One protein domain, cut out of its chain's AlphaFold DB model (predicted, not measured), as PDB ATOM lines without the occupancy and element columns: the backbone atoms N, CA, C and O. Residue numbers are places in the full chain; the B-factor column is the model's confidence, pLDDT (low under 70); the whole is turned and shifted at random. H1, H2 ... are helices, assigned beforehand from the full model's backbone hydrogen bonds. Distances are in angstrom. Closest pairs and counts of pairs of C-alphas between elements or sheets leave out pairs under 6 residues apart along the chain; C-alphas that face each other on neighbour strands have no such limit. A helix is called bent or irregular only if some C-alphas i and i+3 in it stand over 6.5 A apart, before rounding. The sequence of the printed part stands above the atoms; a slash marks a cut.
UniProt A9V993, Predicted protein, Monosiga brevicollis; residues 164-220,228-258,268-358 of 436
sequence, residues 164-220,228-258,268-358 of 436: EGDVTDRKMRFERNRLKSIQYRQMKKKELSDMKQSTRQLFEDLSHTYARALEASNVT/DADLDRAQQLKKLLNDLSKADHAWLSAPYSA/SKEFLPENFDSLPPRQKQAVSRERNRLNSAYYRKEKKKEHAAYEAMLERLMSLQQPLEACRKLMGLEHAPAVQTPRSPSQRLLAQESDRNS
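Overview. This is residues 164 to 220, 228 to 258 and 268 to 358 of the 436 residues of the protein "Predicted protein" of Monosiga brevicollis (UniProt A9V993). Two very long helices, H1 and H3, run the same way and cross as a narrow, lopsided X, nearer to the last residues of H3 than to its first; a shorter, kinked helix, H2, runs back over the crossing and packs on both, a loose bundle of three. After H3 a long link folds back, and small H4 turns off to one side, with residues 352 to 358 sticking out. The printed part has 179 residues with four named helices, in the order H1, H2, H3, H4, and no named strand; the class is all helix. The whole is an extended rod of 91 by 44 by 21 A, with a radius of gyration of the C-alphas of 25.8 A.

Along the chain. H1, residues 164 to 219, is the longest helix, 81.6 A from C-alpha 164 at (148.771, 247.798, 250.617) to C-alpha 219. H3, residues 281 to 330, measures 73.4 A and begins with C-alpha 281 at (145.753, 241.018, 271.434). H2, residues 228 to 253, measures 35.4 A; it is irregular, with C-alphas 247 and 250 8.0 A apart, and has a kink of 54 degrees near residue 247. H4, residues 345 to 358, is 20.1 A long and ends with C-alpha 358 at (161.241, 222.801, 228.861).

Arrangement. H1, H2 and H3 form an up and down bundle, each running against the one before it in the chain. H1 touches H3 with residues 188 to 206 alone, at a shallow tilt of 23 degrees, the same way; the closest C-alphas, of Thr 199 and Gln 321, are 6.2 A apart. H1 touches H2 with residues 196 to 214 alone, closest at the C-alphas of Arg 200 and Leu 252, 6.7 A, opposite ways at 36 degrees, only just a steep tilt. H2 touches H3 with residues 233 to 244 alone, closest at the C-alphas of Leu 237 and Cys 327, 6.3 A, opposite ways at a shallow tilt of 18 degrees. H4 is close to H3 but not clearly touching, the closest C-alphas, of Glu 311 and Pro 345, being 7.8 A apart; H4 is apart from H1 and H2. Every O i to N i+4 pair is within hydrogen-bond range in H1 and H4, against 19 of 22 in H2 and 45 of 46 in H3.

Size, cuts and confidence. The C-alphas farthest apart, of Thr 220 and Pro 280, are 91.0 A apart. Residues 164 to 184 of H1 and 292 to 305 of H3 stand free. Residues 221 to 227 and 259 to 267 are not printed; the C-alpha gaps across these cuts are 15.3 A and 23.2 A. H3 to H4 is a long link of 14 residues. The mean pLDDT of the printed part is 74.3; 52 residues are under 70, among them residues 333 to 358.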
ATOM      1  N   GLU A 164     149.990 248.104 251.389       56.88
ATOM      2  CA  GLU A 164     148.771 247.798 250.617       56.88
ATOM      3  C   GLU A 164     149.063 247.041 249.310       56.88
ATOM      4  O   GLU A 164     148.355 246.081 248.979       56.88
ATOM      5  N   GLY A 165     150.148 247.394 248.610       62.91
ATOM      6  CA  GLY A 165     150.628 246.649 247.437       62.91
ATOM      7  C   GLY A 165     151.009 245.205 247.785       62.91
ATOM      8  O   GLY A 165     150.605 244.257 247.117       62.91
ATOM      9  N   ASP A 166     151.684 245.004 248.918       72.94
ATOM     10  CA  ASP A 166     152.082 243.669 249.372       72.94
ATOM     11  C   ASP A 166     150.897 242.795 249.812       72.94
ATOM     12  O   ASP A 166     150.898 241.573 249.601       72.94
ATOM     13  N   VAL A 167     149.869 243.390 250.424       72.94
ATOM     14  CA  VAL A 167     148.651 242.673 250.838       72.94
ATOM     15  C   VAL A 167     147.819 242.267 249.622       72.94
ATOM     16  O   VAL A 167     147.372 241.116 249.543       72.94
ATOM     17  N   THR A 168     147.651 243.169 248.655       79.00
ATOM     18  CA  THR A 168     146.949 242.875 247.398       79.00
ATOM     19  C   THR A 168     147.690 241.813 246.582       79.00
ATOM     20  O   THR A 168     147.075 240.820 246.183       79.00
ATOM     21  N   ASP A 169     149.017 241.894 246.469       80.00
ATOM     22  CA  ASP A 169     149.837 240.874 245.802       80.00
ATOM     23  C   ASP A 169     149.791 239.510 246.498       80.00
ATOM     24  O   ASP A 169     149.785 238.453 245.851       80.00
ATOM     25  N   ARG A 170     149.774 239.478 247.835       75.06
ATOM     26  CA  ARG A 170     149.585 238.224 248.589       75.06
ATOM     27  C   ARG A 170     148.201 237.629 248.337       75.06
ATOM     28  O   ARG A 170     148.112 236.421 248.103       75.06
ATOM     29  N   LYS A 171     147.149 238.451 248.321       79.88
ATOM     30  CA  LYS A 171     145.774 238.014 248.027       79.88
ATOM     31  C   LYS A 171     145.660 237.456 246.607       79.88
ATOM     32  O   LYS A 171     145.146 236.354 246.430       79.88
ATOM     33  N   MET A 172     146.236 238.140 245.619       82.31
ATOM     34  CA  MET A 172     146.264 237.686 244.224       82.31
ATOM     35  C   MET A 172     147.042 236.374 244.055       82.31
ATOM     36  O   MET A 172     146.591 235.466 243.353       82.31
ATOM     37  N   ARG A 173     148.190 236.222 244.733       79.62
ATOM     38  CA  ARG A 173     148.950 234.959 244.742       79.62
ATOM     39  C   ARG A 173     148.154 233.815 245.370       79.62
ATOM     40  O   ARG A 173     148.174 232.702 244.839       79.62
ATOM     41  N   PHE A 174     147.449 234.076 246.468       78.81
ATOM     42  CA  PHE A 174     146.594 233.084 247.117       78.81
ATOM     43  C   PHE A 174     145.440 232.648 246.206       78.81
ATOM     44  O   PHE A 174     145.260 231.447 246.003       78.81
ATOM     45  N   GLU A 175     144.722 233.597 245.600       79.88
ATOM     46  CA  GLU A 175     143.607 233.303 244.690       79.88
ATOM     47  C   GLU A 175     144.089 232.505 243.472       79.88
ATOM     48  O   GLU A 175     143.520 231.469 243.130       79.88
ATOM     49  N   ARG A 176     145.226 232.897 242.881       85.38
ATOM     50  CA  ARG A 176     145.858 232.153 241.780       85.38
ATOM     51  C   ARG A 176     146.193 230.713 242.179       85.38
ATOM     52  O   ARG A 176     145.915 229.786 241.422       85.38
ATOM     53  N   ASN A 177     146.781 230.502 243.357       80.00
ATOM     54  CA  ASN A 177     147.118 229.160 243.846       80.00
ATOM     55  C   ASN A 177     145.869 228.323 244.149       80.00
ATOM     56  O   ASN A 177     145.843 227.122 243.865       80.00
ATOM     57  N   ARG A 178     144.822 228.956 244.683       79.75
ATOM     58  CA  ARG A 178     143.517 228.335 244.911       79.75
ATOM     59  C   ARG A 178     142.897 227.870 243.593       79.75
ATOM     60  O   ARG A 178     142.523 226.702 243.500       79.75
ATOM     61  N   LEU A 179     142.854 228.732 242.577       81.00
ATOM     62  CA  LEU A 179     142.332 228.402 241.247       81.00
ATOM     63  C   LEU A 179     143.128 227.271 240.587       81.00
ATOM     64  O   LEU A 179     142.526 226.295 240.147       81.00
ATOM     65  N   LYS A 180     144.468 227.319 240.627       84.25
ATOM     66  CA  LYS A 180     145.323 226.215 240.145       84.25
ATOM     67  C   LYS A 180     144.998 224.889 240.837       84.25
ATOM     68  O   LYS A 180     144.923 223.850 240.187       84.25
ATOM     69  N   SER A 181     144.768 224.912 242.151       77.56
ATOM     70  CA  SER A 181     144.392 223.711 242.901       77.56
ATOM     71  C   SER A 181     142.987 223.206 242.562       77.56
ATOM     72  O   SER A 181     142.749 222.003 242.654       77.56
ATOM     73  N   ILE A 182     142.041 224.085 242.227       79.12
ATOM     74  CA  ILE A 182     140.696 223.696 241.774       79.12
ATOM     75  C   ILE A 182     140.784 223.067 240.384       79.12
ATOM     76  O   ILE A 182     140.297 221.955 240.199       79.12
ATOM     77  N   GLN A 183     141.476 223.726 239.454       83.19
ATOM     78  CA  GLN A 183     141.673 223.242 238.091       83.19
ATOM     79  C   GLN A 183     142.370 221.877 238.070       83.19
ATOM     80  O   GLN A 183     141.909 220.966 237.390       83.19
ATOM     81  N   TYR A 184     143.428 221.693 238.871       83.25
ATOM     82  CA  TYR A 184     144.110 220.401 239.002       83.25
ATOM     83  C   TYR A 184     143.158 219.282 239.451       83.25
ATOM     84  O   TYR A 184     143.169 218.195 238.880       83.25
ATOM     85  N   ARG A 185     142.292 219.551 240.437       80.00
ATOM     86  CA  ARG A 185     141.310 218.569 240.923       80.00
ATOM     87  C   ARG A 185     140.235 218.259 239.891       80.00
ATOM     88  O   ARG A 185     139.892 217.097 239.713       80.00
ATOM     89  N   GLN A 186     139.733 219.273 239.191       82.88
ATOM     90  CA  GLN A 186     138.774 219.087 238.101       82.88
ATOM     91  C   GLN A 186     139.373 218.250 236.969       82.88
ATOM     92  O   GLN A 186     138.732 217.310 236.512       82.88
ATOM     93  N   MET A 187     140.617 218.533 236.576       85.00
ATOM     94  CA  MET A 187     141.347 217.758 235.574       85.00
ATOM     95  C   MET A 187     141.522 216.299 236.011       85.00
ATOM     96  O   MET A 187     141.221 215.402 235.237       85.00
ATOM     97  N   LYS A 188     141.938 216.046 237.259       83.06
ATOM     98  CA  LYS A 188     142.095 214.687 237.803       83.06
ATOM     99  C   LYS A 188     140.771 213.924 237.880       83.06
ATOM    100  O   LYS A 188     140.717 212.748 237.533       83.06
ATOM    101  N   LYS A 189     139.696 214.604 238.284       82.25
ATOM    102  CA  LYS A 189     138.340 214.047 238.283       82.25
ATOM    103  C   LYS A 189     137.881 213.699 236.865       82.25
ATOM    104  O   LYS A 189     137.311 212.630 236.673       82.25
ATOM    105  N   LYS A 190     138.138 214.582 235.894       84.50
ATOM    106  CA  LYS A 190     137.831 214.343 234.481       84.50
ATOM    107  C   LYS A 190     138.615 213.144 233.944       84.50
ATOM    108  O   LYS A 190     137.999 212.226 233.442       84.50
ATOM    109  N   GLU A 191     139.930 213.106 234.152       84.00
ATOM    110  CA  GLU A 191     140.802 211.999 233.728       84.00
ATOM    111  C   GLU A 191     140.311 210.641 234.254       84.00
ATOM    112  O   GLU A 191     140.219 209.680 233.494       84.00
ATOM    113  N   LEU A 192     139.947 210.562 235.540       81.06
ATOM    114  CA  LEU A 192     139.359 209.341 236.092       81.06
ATOM    115  C   LEU A 192     138.034 209.003 235.413       81.06
ATOM    116  O   LEU A 192     137.835 207.847 235.053       81.06
ATOM    117  N   SER A 193     137.143 209.988 235.267       83.19
ATOM    118  CA  SER A 193     135.824 209.800 234.654       83.19
ATOM    119  C   SER A 193     135.934 209.279 233.225       83.19
ATOM    120  O   SER A 193     135.237 208.329 232.875       83.19
ATOM    121  N   ASP A 194     136.830 209.869 232.435       85.12
ATOM    122  CA  ASP A 194     137.087 209.494 231.048       85.12
ATOM    123  C   ASP A 194     137.603 208.047 230.981       85.12
ATOM    124  O   ASP A 194     137.079 207.235 230.217       85.12
ATOM    125  N   MET A 195     138.555 207.679 231.850       81.44
ATOM    126  CA  MET A 195     139.016 206.291 231.952       81.44
ATOM    127  C   MET A 195     137.903 205.330 232.326       81.44
ATOM    128  O   MET A 195     137.729 204.311 231.673       81.44
ATOM    129  N   LYS A 196     137.140 205.639 233.373       83.44
ATOM    130  CA  LYS A 196     136.075 204.762 233.855       83.44
ATOM    131  C   LYS A 196     135.012 204.537 232.786       83.44
ATOM    132  O   LYS A 196     134.561 203.408 232.611       83.44
ATOM    133  N   GLN A 197     134.637 205.593 232.065       83.25
ATOM    134  CA  GLN A 197     133.731 205.487 230.928       83.25
ATOM    135  C   GLN A 197     134.332 204.609 229.828       83.25
ATOM    136  O   GLN A 197     133.640 203.742 229.305       83.25
ATOM    137  N   SER A 198     135.617 204.781 229.520       83.56
ATOM    138  CA  SER A 198     136.274 203.985 228.488       83.56
ATOM    139  C   SER A 198     136.421 202.507 228.863       83.56
ATOM    140  O   SER A 198     136.104 201.642 228.050       83.56
ATOM    141  N   THR A 199     136.813 202.196 230.102       80.69
ATOM    142  CA  THR A 199     136.862 200.824 230.631       80.69
ATOM    143  C   THR A 199     135.482 200.174 230.586       80.69
ATOM    144  O   THR A 199     135.357 199.017 230.191       80.69
ATOM    145  N   ARG A 200     134.436 200.924 230.953       81.38
ATOM    146  CA  ARG A 200     133.052 200.449 230.883       81.38
ATOM    147  C   ARG A 200     132.630 200.146 229.448       81.38
ATOM    148  O   ARG A 200     132.094 199.074 229.204       81.38
ATOM    149  N   GLN A 201     132.897 201.057 228.518       83.44
ATOM    150  CA  GLN A 201     132.555 200.868 227.111       83.44
ATOM    151  C   GLN A 201     133.278 199.652 226.520       83.44
ATOM    152  O   GLN A 201     132.652 198.824 225.873       83.44
ATOM    153  N   LEU A 202     134.565 199.476 226.837       80.62
ATOM    154  CA  LEU A 202     135.330 198.300 226.421       80.62
ATOM    155  C   LEU A 202     134.727 196.997 226.968       80.62
ATOM    156  O   LEU A 202     134.642 196.005 226.248       80.62
ATOM    157  N   PHE A 203     134.290 196.993 228.229       81.31
ATOM    158  CA  PHE A 203     133.614 195.841 228.824       81.31
ATOM    159  C   PHE A 203     132.267 195.539 228.146       81.31
ATOM    160  O   PHE A 203     131.977 194.377 227.856       81.31
ATOM    161  N   GLU A 204     131.456 196.564 227.869       81.50
ATOM    162  CA  GLU A 204     130.170 196.429 227.170       81.50
ATOM    163  C   GLU A 204     130.370 195.903 225.735       81.50
ATOM    164  O   GLU A 204     129.730 194.923 225.346       81.50
ATOM    165  N   ASP A 205     131.329 196.451 224.983       81.94
ATOM    166  CA  ASP A 205     131.662 196.018 223.618       81.94
ATOM    167  C   ASP A 205     132.132 194.553 223.571       81.94
ATOM    168  O   ASP A 205     131.696 193.769 222.716       81.94
ATOM    169  N   LEU A 206     132.992 194.148 224.512       76.62
ATOM    170  CA  LEU A 206     133.454 192.761 224.627       76.62
ATOM    171  C   LEU A 206     132.314 191.814 225.004       76.62
ATOM    172  O   LEU A 206     132.210 190.726 224.434       76.62
ATOM    173  N   SER A 207     131.433 192.239 225.908       81.12
ATOM    174  CA  SER A 207     130.255 191.464 226.310       81.12
ATOM    175  C   SER A 207     129.290 191.260 225.139       81.12
ATOM    176  O   SER A 207     128.806 190.149 224.921       81.12
ATOM    177  N   HIS A 208     129.052 192.298 224.331       80.62
ATOM    178  CA  HIS A 208     128.231 192.192 223.124       80.62
ATOM    179  C   HIS A 208     128.866 191.304 222.056       80.62
ATOM    180  O   HIS A 208     128.173 190.495 221.436       80.62
ATOM    181  N   THR A 209     130.178 191.421 221.845       76.00
ATOM    182  CA  THR A 209     130.891 190.573 220.878       76.00
ATOM    183  C   THR A 209     130.835 189.107 221.307       76.00
ATOM    184  O   THR A 209     130.576 188.236 220.479       76.00
ATOM    185  N   TYR A 210     130.994 188.834 222.604       74.88
ATOM    186  CA  TYR A 210     130.832 187.494 223.162       74.88
ATOM    187  C   TYR A 210     129.423 186.933 222.947       74.88
ATOM    188  O   TYR A 210     129.278 185.800 222.494       74.88
ATOM    189  N   ALA A 211     128.384 187.728 223.226       76.31
ATOM    190  CA  ALA A 211     126.998 187.316 223.024       76.31
ATOM    191  C   ALA A 211     126.718 186.959 221.555       76.31
ATOM    192  O   ALA A 211     126.157 185.902 221.282       76.31
ATOM    193  N   ARG A 212     127.199 187.775 220.606       73.94
ATOM    194  CA  ARG A 212     127.081 187.479 219.167       73.94
ATOM    195  C   ARG A 212     127.842 186.219 218.759       73.94
ATOM    196  O   ARG A 212     127.335 185.444 217.957       73.94
ATOM    197  N   ALA A 213     129.042 186.005 219.302       69.00
ATOM    198  CA  ALA A 213     129.818 184.794 219.035       69.00
ATOM    199  C   ALA A 213     129.095 183.537 219.552       69.00
ATOM    200  O   ALA A 213     129.035 182.526 218.854       69.00
ATOM    201  N   LEU A 214     128.475 183.619 220.736       71.38
ATOM    202  CA  LEU A 214     127.640 182.546 221.275       71.38
ATOM    203  C   LEU A 214     126.396 182.290 220.420       71.38
ATOM    204  O   LEU A 214     126.098 181.135 220.119       71.38
ATOM    205  N   GLU A 215     125.678 183.338 220.012       74.62
ATOM    206  CA  GLU A 215     124.518 183.215 219.121       74.62
ATOM    207  C   GLU A 215     124.906 182.551 217.799       74.62
ATOM    208  O   GLU A 215     124.253 181.593 217.394       74.62
ATOM    209  N   ALA A 216     126.013 182.968 217.178       67.50
ATOM    210  CA  ALA A 216     126.527 182.332 215.968       67.50
ATOM    211  C   ALA A 216     126.836 180.840 216.189       67.50
ATOM    212  O   ALA A 216     126.455 180.009 215.368       67.50
ATOM    213  N   SER A 217     127.447 180.482 217.325       63.88
ATOM    214  CA  SER A 217     127.749 179.081 217.645       63.88
ATOM    215  C   SER A 217     126.501 178.226 217.926       63.88
ATOM    216  O   SER A 217     126.460 177.059 217.544       63.88
ATOM    217  N   ASN A 218     125.456 178.803 218.533       66.25
ATOM    218  CA  ASN A 218     124.207 178.102 218.850       66.25
ATOM    219  C   ASN A 218     123.263 177.977 217.643       66.25
ATOM    220  O   ASN A 218     122.483 177.028 217.568       66.25
ATOM    221  N   VAL A 219     123.305 178.931 216.706       57.16
ATOM    222  CA  VAL A 219     122.401 178.980 215.544       57.16
ATOM    223  C   VAL A 219     122.858 178.051 214.410       57.16
ATOM    224  O   VAL A 219     122.030 177.625 213.607       57.16
ATOM    225  N   THR A 220     124.131 177.641 214.367       50.53
ATOM    226  CA  THR A 220     124.625 176.680 213.365       50.53
ATOM    227  C   THR A 220     125.238 175.426 213.996       50.53
ATOM    228  O   THR A 220     126.459 175.276 213.988       50.53
ATOM    229  N   ASP A 228     138.286 173.413 217.722       72.75
ATOM    230  CA  ASP A 228     138.424 173.321 219.189       72.75
ATOM    231  C   ASP A 228     139.066 174.594 219.782       72.75
ATOM    232  O   ASP A 228     138.701 175.053 220.864       72.75
ATOM    233  N   ALA A 229     139.937 175.252 219.007       72.12
ATOM    234  CA  ALA A 229     140.564 176.526 219.352       72.12
ATOM    235  C   ALA A 229     139.576 177.702 219.488       72.12
ATOM    236  O   ALA A 229     139.854 178.663 220.213       72.12
ATOM    237  N   ASP A 230     138.438 177.675 218.798       68.19
ATOM    238  CA  ASP A 230     137.403 178.709 218.909       68.19
ATOM    239  C   ASP A 230     136.530 178.479 220.147       68.19
ATOM    240  O   ASP A 230     136.150 179.435 220.832       68.19
ATOM    241  N   LEU A 231     136.293 177.208 220.491       70.25
ATOM    242  CA  LEU A 231     135.608 176.822 221.722       70.25
ATOM    243  C   LEU A 231     136.440 177.200 222.958       70.25
ATOM    244  O   LEU A 231     135.916 177.814 223.893       70.25
ATOM    245  N   ASP A 232     137.744 176.916 222.931       76.44
ATOM    246  CA  ASP A 232     138.685 177.287 223.992       76.44
ATOM    247  C   ASP A 232     138.773 178.808 224.166       76.44
ATOM    248  O   ASP A 232     138.711 179.316 225.291       76.44
ATOM    249  N   ARG A 233     138.825 179.566 223.060       70.06
ATOM    250  CA  ARG A 233     138.790 181.038 223.099       70.06
ATOM    251  C   ARG A 233     137.499 181.566 223.721       70.06
ATOM    252  O   ARG A 233     137.554 182.458 224.572       70.06
ATOM    253  N   ALA A 234     136.347 180.996 223.370       70.50
ATOM    254  CA  ALA A 234     135.064 181.383 223.953       70.50
ATOM    255  C   ALA A 234     134.990 181.074 225.461       70.50
ATOM    256  O   ALA A 234     134.443 181.875 226.227       70.50
ATOM    257  N   GLN A 235     135.560 179.952 225.914       74.88
ATOM    258  CA  GLN A 235     135.626 179.603 227.338       74.88
ATOM    259  C   GLN A 235     136.576 180.517 228.124       74.88
ATOM    260  O   GLN A 235     136.224 180.966 229.221       74.88
ATOM    261  N   GLN A 236     137.742 180.845 227.563       74.00
ATOM    262  CA  GLN A 236     138.687 181.793 228.163       74.00
ATOM    263  C   GLN A 236     138.067 183.186 228.300       74.00
ATOM    264  O   GLN A 236     138.140 183.791 229.375       74.00
ATOM    265  N   LEU A 237     137.377 183.664 227.259       73.31
ATOM    266  CA  LEU A 237     136.675 184.946 227.292       73.31
ATOM    267  C   LEU A 237     135.547 184.946 228.332       73.31
ATOM    268  O   LEU A 237     135.415 185.897 229.102       73.31
ATOM    269  N   LYS A 238     134.773 183.855 228.411       76.56
ATOM    270  CA  LYS A 238     133.716 183.684 229.416       76.56
ATOM    271  C   LYS A 238     134.272 183.775 230.830       76.56
ATOM    272  O   LYS A 238     133.688 184.461 231.663       76.56
ATOM    273  N   LYS A 239     135.377 183.081 231.109       79.69
ATOM    274  CA  LYS A 239     136.019 183.092 232.429       79.69
ATOM    275  C   LYS A 239     136.478 184.504 232.794       79.69
ATOM    276  O   LYS A 239     136.091 184.999 233.846       79.69
ATOM    277  N   LEU A 240     137.192 185.177 231.888       72.12
ATOM    278  CA  LEU A 240     137.684 186.542 232.098       72.12
ATOM    279  C   LEU A 240     136.548 187.552 232.313       72.12
ATOM    280  O   LEU A 240     136.603 188.332 233.261       72.12
ATOM    281  N   LEU A 241     135.492 187.510 231.494       74.88
ATOM    282  CA  LEU A 241     134.320 188.380 231.657       74.88
ATOM    283  C   LEU A 241     133.586 188.115 232.975       74.88
ATOM    284  O   LEU A 241     133.126 189.055 233.621       74.88
ATOM    285  N   ASN A 242     133.487 186.854 233.396       77.12
ATOM    286  CA  ASN A 242     132.820 186.493 234.642       77.12
ATOM    287  C   ASN A 242     133.637 186.958 235.859       77.12
ATOM    288  O   ASN A 242     133.062 187.522 236.791       77.12
ATOM    289  N   ASP A 243     134.962 186.808 235.813       71.81
ATOM    290  CA  ASP A 243     135.881 187.302 236.844       71.81
ATOM    291  C   ASP A 243     135.837 188.839 236.937       71.81
ATOM    292  O   ASP A 243     135.710 189.383 238.035       71.81
ATOM    293  N   LEU A 244     135.798 189.540 235.796       70.44
ATOM    294  CA  LEU A 244     135.578 190.993 235.721       70.44
ATOM    295  C   LEU A 244     134.210 191.414 236.285       70.44
ATOM    296  O   LEU A 244     134.118 192.383 237.043       70.44
ATOM    297  N   SER A 245     133.143 190.677 235.953       73.62
ATOM    298  CA  SER A 245     131.790 190.981 236.437       73.62
ATOM    299  C   SER A 245     131.677 190.825 237.957       73.62
ATOM    300  O   SER A 245     131.057 191.663 238.618       73.62
ATOM    301  N   LYS A 246     132.328 189.795 238.516       69.88
ATOM    302  CA  LYS A 246     132.342 189.494 239.952       69.88
ATOM    303  C   LYS A 246     133.211 190.467 240.738       69.88
ATOM    304  O   LYS A 246     132.852 190.817 241.859       69.88
ATOM    305  N   ALA A 247     134.339 190.889 240.170       65.50
ATOM    306  CA  ALA A 247     135.285 191.754 240.861       65.50
ATOM    307  C   ALA A 247     134.833 193.223 240.899       65.50
ATOM    308  O   ALA A 247     135.046 193.893 241.914       65.50
ATOM    309  N   ASP A 248     134.209 193.737 239.828       68.50
ATOM    310  CA  ASP A 248     134.225 195.191 239.614       68.50
ATOM    311  C   ASP A 248     132.979 195.823 238.973       68.50
ATOM    312  O   ASP A 248     132.924 197.050 238.874       68.50
ATOM    313  N   HIS A 249     131.923 195.077 238.620       63.34
ATOM    314  CA  HIS A 249     130.729 195.696 238.010       63.34
ATOM    315  C   HIS A 249     130.013 196.680 238.960       63.34
ATOM    316  O   HIS A 249     129.555 197.751 238.549       63.34
ATOM    317  N   ALA A 250     129.975 196.371 240.262       63.94
ATOM    318  CA  ALA A 250     129.470 197.282 241.294       63.94
ATOM    319  C   ALA A 250     130.342 198.545 241.434       63.94
ATOM    320  O   ALA A 250     129.845 199.629 241.723       63.94
ATOM    321  N   TRP A 251     131.647 198.433 241.182       70.19
ATOM    322  CA  TRP A 251     132.587 199.544 241.299       70.19
ATOM    323  C   TRP A 251     132.592 200.442 240.050       70.19
ATOM    324  O   TRP A 251     132.584 201.674 240.155       70.19
ATOM    325  N   LEU A 252     132.507 199.843 238.858       66.56
ATOM    326  CA  LEU A 252     132.325 200.552 237.588       66.56
ATOM    327  C   LEU A 252     130.985 201.303 237.530       66.56
ATOM    328  O   LEU A 252     130.901 202.350 236.891       66.56
ATOM    329  N   SER A 253     129.959 200.827 238.234       65.12
ATOM    330  CA  SER A 253     128.658 201.506 238.337       65.12
ATOM    331  C   SER A 253     128.550 202.471 239.523       65.12
ATOM    332  O   SER A 253     127.774 203.425 239.452       65.12
ATOM    333  N   ALA A 254     129.348 202.294 240.582       63.22
ATOM    334  CA  ALA A 254     129.323 203.189 241.734       63.22
ATOM    335  C   ALA A 254     129.665 204.640 241.333       63.22
ATOM    336  O   ALA A 254     130.635 204.871 240.599       63.22
ATOM    337  N   PRO A 255     128.932 205.653 241.829       61.12
ATOM    338  CA  PRO A 255     129.375 207.034 241.699       61.12
ATOM    339  C   PRO A 255     130.748 207.182 242.361       61.12
ATOM    340  O   PRO A 255     131.052 206.482 243.327       61.12
ATOM    341  N   TYR A 256     131.593 208.087 241.854       60.03
ATOM    342  CA  TYR A 256     132.867 208.385 242.511       60.03
ATOM    343  C   TYR A 256     132.602 208.740 243.975       60.03
ATOM    344  O   TYR A 256     132.017 209.789 244.252       60.03
ATOM    345  N   SER A 257     133.017 207.863 244.894       56.94
ATOM    346  CA  SER A 257     132.932 208.088 246.333       56.94
ATOM    347  C   SER A 257     133.815 209.280 246.642       56.94
ATOM    348  O   SER A 257     135.032 209.172 246.646       56.94
ATOM    349  N   ALA A 258     133.192 210.446 246.765       49.09
ATOM    350  CA  ALA A 258     133.833 211.738 246.625       49.09
ATOM    351  C   ALA A 258     135.013 211.913 247.604       49.09
ATOM    352  O   ALA A 258     134.805 212.319 248.747       49.09
ATOM    353  N   SER A 268     133.576 226.724 262.898       51.81
ATOM    354  CA  SER A 268     132.598 227.249 263.816       51.81
ATOM    355  C   SER A 268     133.346 227.778 265.031       51.81
ATOM    356  O   SER A 268     134.320 227.207 265.527       51.81
ATOM    357  N   LYS A 269     132.906 228.953 265.465       56.62
ATOM    358  CA  LYS A 269     133.356 229.639 266.675       56.62
ATOM    359  C   LYS A 269     133.285 228.745 267.930       56.62
ATOM    360  O   LYS A 269     133.849 229.117 268.941       56.62
ATOM    361  N   GLU A 270     132.667 227.570 267.821       57.72
ATOM    362  CA  GLU A 270     132.517 226.502 268.815       57.72
ATOM    363  C   GLU A 270     133.830 225.995 269.431       57.72
ATOM    364  O   GLU A 270     133.808 225.505 270.551       57.72
ATOM    365  N   PHE A 271     134.976 226.126 268.751       63.94
ATOM    366  CA  PHE A 271     136.282 225.738 269.318       63.94
ATOM    367  C   PHE A 271     137.123 226.918 269.811       63.94
ATOM    368  O   PHE A 271     138.289 226.743 270.174       63.94
ATOM    369  N   LEU A 272     136.584 228.138 269.778       69.88
ATOM    370  CA  LEU A 272     137.233 229.244 270.470       69.88
ATOM    371  C   LEU A 272     136.926 229.102 271.965       69.88
ATOM    372  O   LEU A 272     135.785 228.804 272.309       69.88
ATOM    373  N   PRO A 273     137.912 229.308 272.857       72.56
ATOM    374  CA  PRO A 273     137.626 229.403 274.283       72.56
ATOM    375  C   PRO A 273     136.514 230.433 274.496       72.56
ATOM    376  O   PRO A 273     136.553 231.483 273.855       72.56
ATOM    377  N   GLU A 274     135.571 230.186 275.405       81.38
ATOM    378  CA  GLU A 274     134.485 231.137 275.715       81.38
ATOM    379  C   GLU A 274     135.022 232.539 276.060       81.38
ATOM    380  O   GLU A 274     134.409 233.555 275.755       81.38
ATOM    381  N   ASN A 275     136.248 232.596 276.586       83.62
ATOM    382  CA  ASN A 275     136.960 233.823 276.927       83.62
ATOM    383  C   ASN A 275     137.794 234.419 275.777       83.62
ATOM    384  O   ASN A 275     138.594 235.318 276.015       83.62
ATOM    385  N   PHE A 276     137.678 233.941 274.532       83.75
ATOM    386  CA  PHE A 276     138.525 234.415 273.428       83.75
ATOM    387  C   PHE A 276     138.459 235.937 273.254       83.75
ATOM    388  O   PHE A 276     139.488 236.568 273.011       83.75
ATOM    389  N   ASP A 277     137.280 236.532 273.443       86.00
ATOM    390  CA  ASP A 277     137.074 237.973 273.305       86.00
ATOM    391  C   ASP A 277     137.711 238.790 274.437       86.00
ATOM    392  O   ASP A 277     138.109 239.932 274.193       86.00
ATOM    393  N   SER A 278     137.923 238.203 275.619       90.50
ATOM    394  CA  SER A 278     138.611 238.858 276.739       90.50
ATOM    395  C   SER A 278     140.138 238.710 276.691       90.50
ATOM    396  O   SER A 278     140.848 239.405 277.419       90.50
ATOM    397  N   LEU A 279     140.675 237.866 275.801       88.19
ATOM    398  CA  LEU A 279     142.122 237.676 275.677       88.19
ATOM    399  C   LEU A 279     142.840 238.948 275.173       88.19
ATOM    400  O   LEU A 279     142.372 239.607 274.234       88.19
ATOM    401  N   PRO A 280     144.042 239.257 275.698       94.12
ATOM    402  CA  PRO A 280     144.909 240.295 275.153       94.12
ATOM    403  C   PRO A 280     145.235 240.065 273.666       94.12
ATOM    404  O   PRO A 280     145.360 238.911 273.235       94.12
ATOM    405  N   PRO A 281     145.487 241.129 272.874       92.25
ATOM    406  CA  PRO A 281     145.753 241.018 271.434       92.25
ATOM    407  C   PRO A 281     146.853 240.009 271.067       92.25
ATOM    408  O   PRO A 281     146.713 239.248 270.109       92.25
ATOM    409  N   ARG A 282     147.923 239.933 271.871       92.12
ATOM    410  CA  ARG A 282     149.035 238.988 271.667       92.12
ATOM    411  C   ARG A 282     148.599 237.526 271.816       92.12
ATOM    412  O   ARG A 282     149.032 236.676 271.039       92.12
ATOM    413  N   GLN A 283     147.725 237.229 272.778       89.62
ATOM    414  CA  GLN A 283     147.202 235.878 273.003       89.62
ATOM    415  C   GLN A 283     146.170 235.498 271.933       89.62
ATOM    416  O   GLN A 283     146.243 234.396 271.389       89.62
ATOM    417  N   LYS A 284     145.300 236.434 271.522       87.44
ATOM    418  CA  LYS A 284     144.408 236.252 270.359       87.44
ATOM    419  C   LYS A 284     145.194 235.901 269.097       87.44
ATOM    420  O   LYS A 284     144.827 234.983 268.360       87.44
ATOM    421  N   GLN A 285     146.315 236.588 268.867       87.75
ATOM    422  CA  GLN A 285     147.196 236.301 267.738       87.75
ATOM    423  C   GLN A 285     147.844 234.912 267.848       87.75
ATOM    424  O   GLN A 285     147.928 234.210 266.841       87.75
ATOM    425  N   ALA A 286     148.271 234.492 269.043       87.44
ATOM    426  CA  ALA A 286     148.831 233.157 269.266       87.44
ATOM    427  C   ALA A 286     147.807 232.046 268.974       87.44
ATOM    428  O   ALA A 286     148.102 231.132 268.201       87.44
ATOM    429  N   VAL A 287     146.580 232.178 269.488       85.75
ATOM    430  CA  VAL A 287     145.472 231.243 269.218       85.75
ATOM    431  C   VAL A 287     145.144 231.198 267.721       85.75
ATOM    432  O   VAL A 287     144.992 230.121 267.146       85.75
ATOM    433  N   SER A 288     145.102 232.356 267.052       82.12
ATOM    434  CA  SER A 288     144.883 232.431 265.602       82.12
ATOM    435  C   SER A 288     145.982 231.716 264.803       82.12
ATOM    436  O   SER A 288     145.686 230.962 263.873       82.12
ATOM    437  N   ARG A 289     147.257 231.898 265.179       86.19
ATOM    438  CA  ARG A 289     148.394 231.216 264.537       86.19
ATOM    439  C   ARG A 289     148.321 229.705 264.721       86.19
ATOM    440  O   ARG A 289     148.498 228.987 263.739       86.19
ATOM    441  N   GLU A 290     148.017 229.227 265.925       85.25
ATOM    442  CA  GLU A 290     147.914 227.790 266.191       85.25
ATOM    443  C   GLU A 290     146.732 227.160 265.446       85.25
ATOM    444  O   GLU A 290     146.886 226.135 264.781       85.25
ATOM    445  N   ARG A 291     145.579 227.835 265.418       81.88
ATOM    446  CA  ARG A 291     144.432 227.419 264.601       81.88
ATOM    447  C   ARG A 291     144.798 227.319 263.119       81.88
ATOM    448  O   ARG A 291     144.458 226.340 262.455       81.88
ATOM    449  N   ASN A 292     145.522 228.306 262.590       80.50
ATOM    450  CA  ASN A 292     145.994 228.282 261.206       80.50
ATOM    451  C   ASN A 292     147.016 227.164 260.958       80.50
ATOM    452  O   ASN A 292     146.987 226.548 259.887       80.50
ATOM    453  N   ARG A 293     147.880 226.860 261.937       86.38
ATOM    454  CA  ARG A 293     148.824 225.733 261.892       86.38
ATOM    455  C   ARG A 293     148.079 224.404 261.791       86.38
ATOM    456  O   ARG A 293     148.348 223.639 260.863       86.38
ATOM    457  N   LEU A 294     147.104 224.168 262.671       82.81
ATOM    458  CA  LEU A 294     146.282 222.953 262.685       82.81
ATOM    459  C   LEU A 294     145.441 222.816 261.410       82.81
ATOM    460  O   LEU A 294     145.468 221.765 260.770       82.81
ATOM    461  N   ASN A 295     144.788 223.893 260.963       78.44
ATOM    462  CA  ASN A 295     144.035 223.909 259.704       78.44
ATOM    463  C   ASN A 295     144.925 223.582 258.499       78.44
ATOM    464  O   ASN A 295     144.528 222.829 257.608       78.44
ATOM    465  N   SER A 296     146.143 224.128 258.470       78.56
ATOM    466  CA  SER A 296     147.112 223.851 257.409       78.56
ATOM    467  C   SER A 296     147.600 222.402 257.450       78.56
ATOM    468  O   SER A 296     147.741 221.778 256.396       78.56
ATOM    469  N   ALA A 297     147.842 221.848 258.640       81.75
ATOM    470  CA  ALA A 297     148.239 220.453 258.818       81.75
ATOM    471  C   ALA A 297     147.128 219.490 258.376       81.75
ATOM    472  O   ALA A 297     147.383 218.580 257.582       81.75
ATOM    473  N   TYR A 298     145.889 219.744 258.806       79.69
ATOM    474  CA  TYR A 298     144.713 218.992 258.376       79.69
ATOM    475  C   TYR A 298     144.540 219.055 256.854       79.69
ATOM    476  O   TYR A 298     144.417 218.021 256.202       79.69
ATOM    477  N   TYR A 299     144.648 220.249 256.262       79.31
ATOM    478  CA  TYR A 299     144.573 220.424 254.812       79.31
ATOM    479  C   TYR A 299     145.623 219.598 254.055       79.31
ATOM    480  O   TYR A 299     145.300 218.959 253.054       79.31
ATOM    481  N   ARG A 300     146.877 219.577 254.525       82.94
ATOM    482  CA  ARG A 300     147.938 218.760 253.909       82.94
ATOM    483  C   ARG A 300     147.640 217.265 254.025       82.94
ATOM    484  O   ARG A 300     147.866 216.537 253.061       82.94
ATOM    485  N   LYS A 301     147.125 216.819 255.176       83.62
ATOM    486  CA  LYS A 301     146.740 215.421 255.411       83.62
ATOM    487  C   LYS A 301     145.614 214.993 254.472       83.62
ATOM    488  O   LYS A 301     145.755 213.975 253.803       83.62
ATOM    489  N   GLU A 302     144.553 215.788 254.373       79.94
ATOM    490  CA  GLU A 302     143.431 215.510 253.472       79.94
ATOM    491  C   GLU A 302     143.866 215.532 252.006       79.94
ATOM    492  O   GLU A 302     143.569 214.595 251.275       79.94
ATOM    493  N   LYS A 303     144.693 216.501 251.589       80.50
ATOM    494  CA  LYS A 303     145.255 216.516 250.230       80.50
ATOM    495  C   LYS A 303     146.079 215.258 249.920       80.50
ATOM    496  O   LYS A 303     146.021 214.746 248.805       80.50
ATOM    497  N   LYS A 304     146.857 214.753 250.887       84.69
ATOM    498  CA  LYS A 304     147.632 213.512 250.720       84.69
ATOM    499  C   LYS A 304     146.713 212.296 250.581       84.69
ATOM    500  O   LYS A 304     146.973 211.456 249.726       84.69
ATOM    501  N   LYS A 305     145.643 212.217 251.380       80.94
ATOM    502  CA  LYS A 305     144.630 211.157 251.260       80.94
ATOM    503  C   LYS A 305     143.908 211.211 249.917       80.94
ATOM    504  O   LYS A 305     143.782 210.184 249.269       80.94
ATOM    505  N   GLU A 306     143.489 212.399 249.489       79.38
ATOM    506  CA  GLU A 306     142.832 212.639 248.200       79.38
ATOM    507  C   GLU A 306     143.716 212.163 247.037       79.38
ATOM    508  O   GLU A 306     143.251 211.445 246.155       79.38
ATOM    509  N   HIS A 307     145.011 212.489 247.073       80.81
ATOM    510  CA  HIS A 307     145.977 212.016 246.080       80.81
ATOM    511  C   HIS A 307     146.173 210.496 246.129       80.81
ATOM    512  O   HIS A 307     146.178 209.852 245.087       80.81
ATOM    513  N   ALA A 308     146.327 209.908 247.317       81.38
ATOM    514  CA  ALA A 308     146.478 208.460 247.459       81.38
ATOM    515  C   ALA A 308     145.236 207.706 246.956       81.38
ATOM    516  O   ALA A 308     145.369 206.702 246.267       81.38
ATOM    517  N   ALA A 309     144.036 208.219 247.238       79.62
ATOM    518  CA  ALA A 309     142.787 207.667 246.726       79.62
ATOM    519  C   ALA A 309     142.700 207.781 245.198       79.62
ATOM    520  O   ALA A 309     142.287 206.832 244.539       79.62
ATOM    521  N   TYR A 310     143.110 208.921 244.629       82.69
ATOM    522  CA  TYR A 310     143.200 209.097 243.181       82.69
ATOM    523  C   TYR A 310     144.139 208.065 242.537       82.69
ATOM    524  O   TYR A 310     143.733 207.400 241.589       82.69
ATOM    525  N   GLU A 311     145.359 207.906 243.060       83.44
ATOM    526  CA  GLU A 311     146.338 206.954 242.518       83.44
ATOM    527  C   GLU A 311     145.847 205.508 242.654       83.44
ATOM    528  O   GLU A 311     145.908 204.763 241.686       83.44
ATOM    529  N   ALA A 312     145.252 205.134 243.792       82.75
ATOM    530  CA  ALA A 312     144.685 203.797 243.978       82.75
ATOM    531  C   ALA A 312     143.529 203.505 243.003       82.75
ATOM    532  O   ALA A 312     143.424 202.403 242.465       82.75
ATOM    533  N   MET A 313     142.655 204.487 242.745       79.88
ATOM    534  CA  MET A 313     141.583 204.340 241.751       79.88
ATOM    535  C   MET A 313     142.135 204.221 240.331       79.88
ATOM    536  O   MET A 313     141.617 203.441 239.535       79.88
ATOM    537  N   LEU A 314     143.163 205.003 240.011       82.62
ATOM    538  CA  LEU A 314     143.830 204.953 238.720       82.62
ATOM    539  C   LEU A 314     144.502 203.594 238.497       82.62
ATOM    540  O   LEU A 314     144.281 202.971 237.466       82.62
ATOM    541  N   GLU A 315     145.293 203.138 239.464       84.31
ATOM    542  CA  GLU A 315     145.995 201.856 239.428       84.31
ATOM    543  C   GLU A 315     145.017 200.699 239.224       84.31
ATOM    544  O   GLU A 315     145.246 199.847 238.369       84.31
ATOM    545  N   ARG A 316     143.873 200.726 239.919       80.00
ATOM    546  CA  ARG A 316     142.808 199.735 239.731       80.00
ATOM    547  C   ARG A 316     142.166 199.798 238.342       80.00
ATOM    548  O   ARG A 316     141.903 198.763 237.745       80.00
ATOM    549  N   LEU A 317     141.916 200.991 237.796       79.25
ATOM    550  CA  LEU A 317     141.403 201.116 236.424       79.25
ATOM    551  C   LEU A 317     142.407 200.577 235.404       79.25
ATOM    552  O   LEU A 317     142.018 199.852 234.493       79.25
ATOM    553  N   MET A 318     143.695 200.863 235.590       80.69
ATOM    554  CA  MET A 318     144.750 200.330 234.731       80.69
ATOM    555  C   MET A 318     144.873 198.807 234.848       80.69
ATOM    556  O   MET A 318     145.022 198.136 233.826       80.69
ATOM    557  N   SER A 319     144.774 198.248 236.059       80.75
ATOM    558  CA  SER A 319     144.834 196.798 236.262       80.75
ATOM    559  C   SER A 319     143.636 196.069 235.657       80.75
ATOM    560  O   SER A 319     143.799 194.940 235.209       80.75
ATOM    561  N   LEU A 320     142.466 196.715 235.575       76.25
ATOM    562  CA  LEU A 320     141.289 196.196 234.866       76.25
ATOM    563  C   LEU A 320     141.385 196.355 233.353       76.25
ATOM    564  O   LEU A 320     140.859 195.538 232.600       76.25
ATOM    565  N   GLN A 321     142.064 197.396 232.888       80.06
ATOM    566  CA  GLN A 321     142.184 197.660 231.467       80.06
ATOM    567  C   GLN A 321     143.087 196.641 230.755       80.06
ATOM    568  O   GLN A 321     142.755 196.210 229.656       80.06
ATOM    569  N   GLN A 322     144.172 196.191 231.393       81.50
ATOM    570  CA  GLN A 322     145.073 195.166 230.841       81.50
ATOM    571  C   GLN A 322     144.365 193.847 230.444       81.50
ATOM    572  O   GLN A 322     144.506 193.426 229.294       81.50
ATOM    573  N   PRO A 323     143.575 193.187 231.317       77.44
ATOM    574  CA  PRO A 323     142.859 191.968 230.950       77.44
ATOM    575  C   PRO A 323     141.759 192.225 229.915       77.44
ATOM    576  O   PRO A 323     141.530 191.368 229.064       77.44
ATOM    577  N   LEU A 324     141.112 193.397 229.923       76.75
ATOM    578  CA  LEU A 324     140.148 193.763 228.879       76.75
ATOM    579  C   LEU A 324     140.825 193.939 227.514       76.75
ATOM    580  O   LEU A 324     140.314 193.466 226.500       76.75
ATOM    581  N   GLU A 325     141.999 194.565 227.472       80.12
ATOM    582  CA  GLU A 325     142.801 194.665 226.251       80.12
ATOM    583  C   GLU A 325     143.266 193.282 225.778       80.12
ATOM    584  O   GLU A 325     143.185 192.997 224.584       80.12
ATOM    585  N   ALA A 326     143.657 192.385 226.687       78.06
ATOM    586  CA  ALA A 326     143.971 190.997 226.342       78.06
ATOM    587  C   ALA A 326     142.755 190.260 225.744       78.06
ATOM    588  O   ALA A 326     142.884 189.622 224.698       78.06
ATOM    589  N   CYS A 327     141.562 190.413 226.334       74.81
ATOM    590  CA  CYS A 327     140.311 189.872 225.783       74.81
ATOM    591  C   CYS A 327     140.040 190.406 224.373       74.81
ATOM    592  O   CYS A 327     139.657 189.657 223.474       74.81
ATOM    593  N   ARG A 328     140.276 191.701 224.158       77.00
ATOM    594  CA  ARG A 328     140.092 192.345 222.859       77.00
ATOM    595  C   ARG A 328     141.028 191.779 221.788       77.00
ATOM    596  O   ARG A 328     140.582 191.571 220.659       77.00
ATOM    597  N   LYS A 329     142.284 191.493 222.141       80.19
ATOM    598  CA  LYS A 329     143.250 190.839 221.241       80.19
ATOM    599  C   LYS A 329     142.844 189.407 220.902       80.19
ATOM    600  O   LYS A 329     142.873 189.034 219.735       80.19
ATOM    601  N   LEU A 330     142.388 188.632 221.891       73.56
ATOM    602  CA  LEU A 330     141.914 187.255 221.677       73.56
ATOM    603  C   LEU A 330     140.737 187.177 220.692       73.56
ATOM    604  O   LEU A 330     140.634 186.215 219.936       73.56
ATOM    605  N   MET A 331     139.889 188.208 220.671       70.75
ATOM    606  CA  MET A 331     138.755 188.330 219.747       70.75
ATOM    607  C   MET A 331     139.132 188.902 218.370       70.75
ATOM    608  O   MET A 331     138.251 189.092 217.534       70.75
ATOM    609  N   GLY A 332     140.407 189.229 218.121       73.06
ATOM    610  CA  GLY A 332     140.849 189.839 216.863       73.06
ATOM    611  C   GLY A 332     140.321 191.263 216.633       73.06
ATOM    612  O   GLY A 332     140.374 191.776 215.520       73.06
ATOM    613  N   LEU A 333     139.825 191.937 217.678       68.44
ATOM    614  CA  LEU A 333     139.242 193.284 217.604       68.44
ATOM    615  C   LEU A 333     140.306 194.396 217.689       68.44
ATOM    616  O   LEU A 333     140.040 195.507 218.165       68.44
ATOM    617  N   GLU A 334     141.538 194.124 217.263       67.31
ATOM    618  CA  GLU A 334     142.654 195.070 217.387       67.31
ATOM    619  C   GLU A 334     142.419 196.369 216.595       67.31
ATOM    620  O   GLU A 334     142.917 197.419 216.989       67.31
ATOM    621  N   HIS A 335     141.561 196.346 215.568       54.97
ATOM    622  CA  HIS A 335     141.278 197.490 214.691       54.97
ATOM    623  C   HIS A 335     140.343 198.575 215.256       54.97
ATOM    624  O   HIS A 335     140.212 199.632 214.643       54.97
ATOM    625  N   ALA A 336     139.691 198.367 216.403       57.28
ATOM    626  CA  ALA A 336     138.953 199.451 217.060       57.28
ATOM    627  C   ALA A 336     139.921 200.559 217.560       57.28
ATOM    628  O   ALA A 336     141.120 200.313 217.726       57.28
ATOM    629  N   PRO A 337     139.469 201.798 217.820       55.66
ATOM    630  CA  PRO A 337     140.347 202.813 218.394       55.66
ATOM    631  C   PRO A 337     140.971 202.278 219.690       55.66
ATOM    632  O   PRO A 337     140.279 201.726 220.551       55.66
ATOM    633  N   ALA A 338     142.299 202.351 219.796       55.03
ATOM    634  CA  ALA A 338     142.994 202.000 221.026       55.03
ATOM    635  C   ALA A 338     142.436 202.885 222.142       55.03
ATOM    636  O   ALA A 338     142.370 204.110 221.991       55.03
ATOM    637  N   VAL A 339     142.006 202.272 223.244       57.22
ATOM    638  CA  VAL A 339     141.654 203.053 224.423       57.22
ATOM    639  C   VAL A 339     142.915 203.802 224.830       57.22
ATOM    640  O   VAL A 339     143.957 203.184 225.043       57.22
ATOM    641  N   GLN A 340     142.852 205.133 224.892       56.62
ATOM    642  CA  GLN A 340     143.967 205.922 225.401       56.62
ATOM    643  C   GLN A 340     144.149 205.581 226.881       56.62
ATOM    644  O   GLN A 340     143.481 206.140 227.748       56.62
ATOM    645  N   THR A 341     145.043 204.638 227.166       56.59
ATOM    646  CA  THR A 341     145.537 204.384 228.515       56.59
ATOM    647  C   THR A 341     146.216 205.664 228.996       56.59
ATOM    648  O   THR A 341     147.180 206.127 228.374       56.59
ATOM    649  N   PRO A 342     145.752 206.307 230.079       57.28
ATOM    650  CA  PRO A 342     146.550 207.361 230.667       57.28
ATOM    651  C   PRO A 342     147.863 206.753 231.147       57.28
ATOM    652  O   PRO A 342     147.914 205.646 231.685       57.28
ATOM    653  N   ARG A 343     148.936 207.518 230.948       64.38
ATOM    654  CA  ARG A 343     150.294 207.147 231.347       64.38
ATOM    655  C   ARG A 343     150.305 206.642 232.786       64.38
ATOM    656  O   ARG A 343     149.675 207.254 233.659       64.38
ATOM    657  N   SER A 344     151.059 205.573 233.031       59.28
ATOM    658  CA  SER A 344     151.276 205.060 234.385       59.28
ATOM    659  C   SER A 344     151.880 206.146 235.294       59.28
ATOM    660  O   SER A 344     152.466 207.112 234.787       59.28
ATOM    661  N   PRO A 345     151.776 206.029 236.629       56.06
ATOM    662  CA  PRO A 345     152.372 206.996 237.557       56.06
ATOM    663  C   PRO A 345     153.862 207.250 237.273       56.06
ATOM    664  O   PRO A 345     154.304 208.399 237.226       56.06
ATOM    665  N   SER A 346     154.615 206.191 236.956       54.41
ATOM    666  CA  SER A 346     156.032 206.260 236.575       54.41
ATOM    667  C   SER A 346     156.253 207.028 235.265       54.41
ATOM    668  O   SER A 346     157.145 207.870 235.175       54.41
ATOM    669  N   GLN A 347     155.403 206.813 234.256       61.19
ATOM    670  CA  GLN A 347     155.466 207.543 232.982       61.19
ATOM    671  C   GLN A 347     155.022 209.008 233.116       61.19
ATOM    672  O   GLN A 347     155.488 209.873 232.372       61.19
ATOM    673  N   ARG A 348     154.133 209.316 234.065       64.94
ATOM    674  CA  ARG A 348     153.730 210.695 234.369       64.94
ATOM    675  C   ARG A 348     154.822 211.496 235.049       64.94
ATOM    676  O   ARG A 348     154.955 212.674 234.730       64.94
ATOM    677  N   LEU A 349     155.584 210.886 235.957       59.16
ATOM    678  CA  LEU A 349     156.731 211.546 236.585       59.16
ATOM    679  C   LEU A 349     157.766 211.943 235.524       59.16
ATOM    680  O   LEU A 349     158.160 213.105 235.472       59.16
ATOM    681  N   LEU A 350     158.075 211.036 234.590       59.38
ATOM    682  CA  LEU A 350     158.966 211.310 233.454       59.38
ATOM    683  C   LEU A 350     158.428 212.414 232.519       59.38
ATOM    684  O   LEU A 350     159.179 213.280 232.065       59.38
ATOM    685  N   ALA A 351     157.117 212.427 232.253       63.34
ATOM    686  CA  ALA A 351     156.480 213.471 231.445       63.34
ATOM    687  C   ALA A 351     156.478 214.848 232.144       63.34
ATOM    688  O   ALA A 351     156.727 215.875 231.520       63.34
ATOM    689  N   GLN A 352     156.246 214.894 233.459       59.94
ATOM    690  CA  GLN A 352     156.294 216.151 234.213       59.94
ATOM    691  C   GLN A 352     157.717 216.700 234.367       59.94
ATOM    692  O   GLN A 352     157.896 217.919 234.427       59.94
ATOM    693  N   GLU A 353     158.728 215.834 234.441       56.16
ATOM    694  CA  GLU A 353     160.134 216.252 234.458       56.16
ATOM    695  C   GLU A 353     160.570 216.861 233.121       56.16
ATOM    696  O   GLU A 353     161.254 217.889 233.106       56.16
ATOM    697  N   SER A 354     160.107 216.305 231.999       57.84
ATOM    698  CA  SER A 354     160.377 216.853 230.662       57.84
ATOM    699  C   SER A 354     159.697 218.212 230.425       57.84
ATOM    700  O   SER A 354     160.326 219.127 229.880       57.84
ATOM    701  N   ASP A 355     158.480 218.416 230.938       54.72
ATOM    702  CA  ASP A 355     157.787 219.716 230.873       54.72
ATOM    703  C   ASP A 355     158.410 220.778 231.805       54.72
ATOM    704  O   ASP A 355     158.494 221.971 231.472       54.72
ATOM    705  N   ARG A 356     158.905 220.366 232.983       55.94
ATOM    706  CA  ARG A 356     159.640 221.259 233.899       55.94
ATOM    707  C   ARG A 356     160.977 221.713 233.326       55.94
ATOM    708  O   ARG A 356     161.356 222.865 233.534       55.94
ATOM    709  N   ASN A 357     161.667 220.847 232.595       52.81
ATOM    710  CA  ASN A 357     162.926 221.208 231.949       52.81
ATOM    711  C   ASN A 357     162.705 222.105 230.721       52.81
ATOM    712  O   ASN A 357     163.502 223.013 230.491       52.81
ATOM    713  N   SER A 358     161.583 221.949 230.011       50.16
ATOM    714  CA  SER A 358     161.241 222.801 228.861       50.16
ATOM    715  C   SER A 358     160.865 224.234 229.261       50.16
ATOM    716  O   SER A 358     161.216 225.186 228.574       50.16
TER     717      SER A 358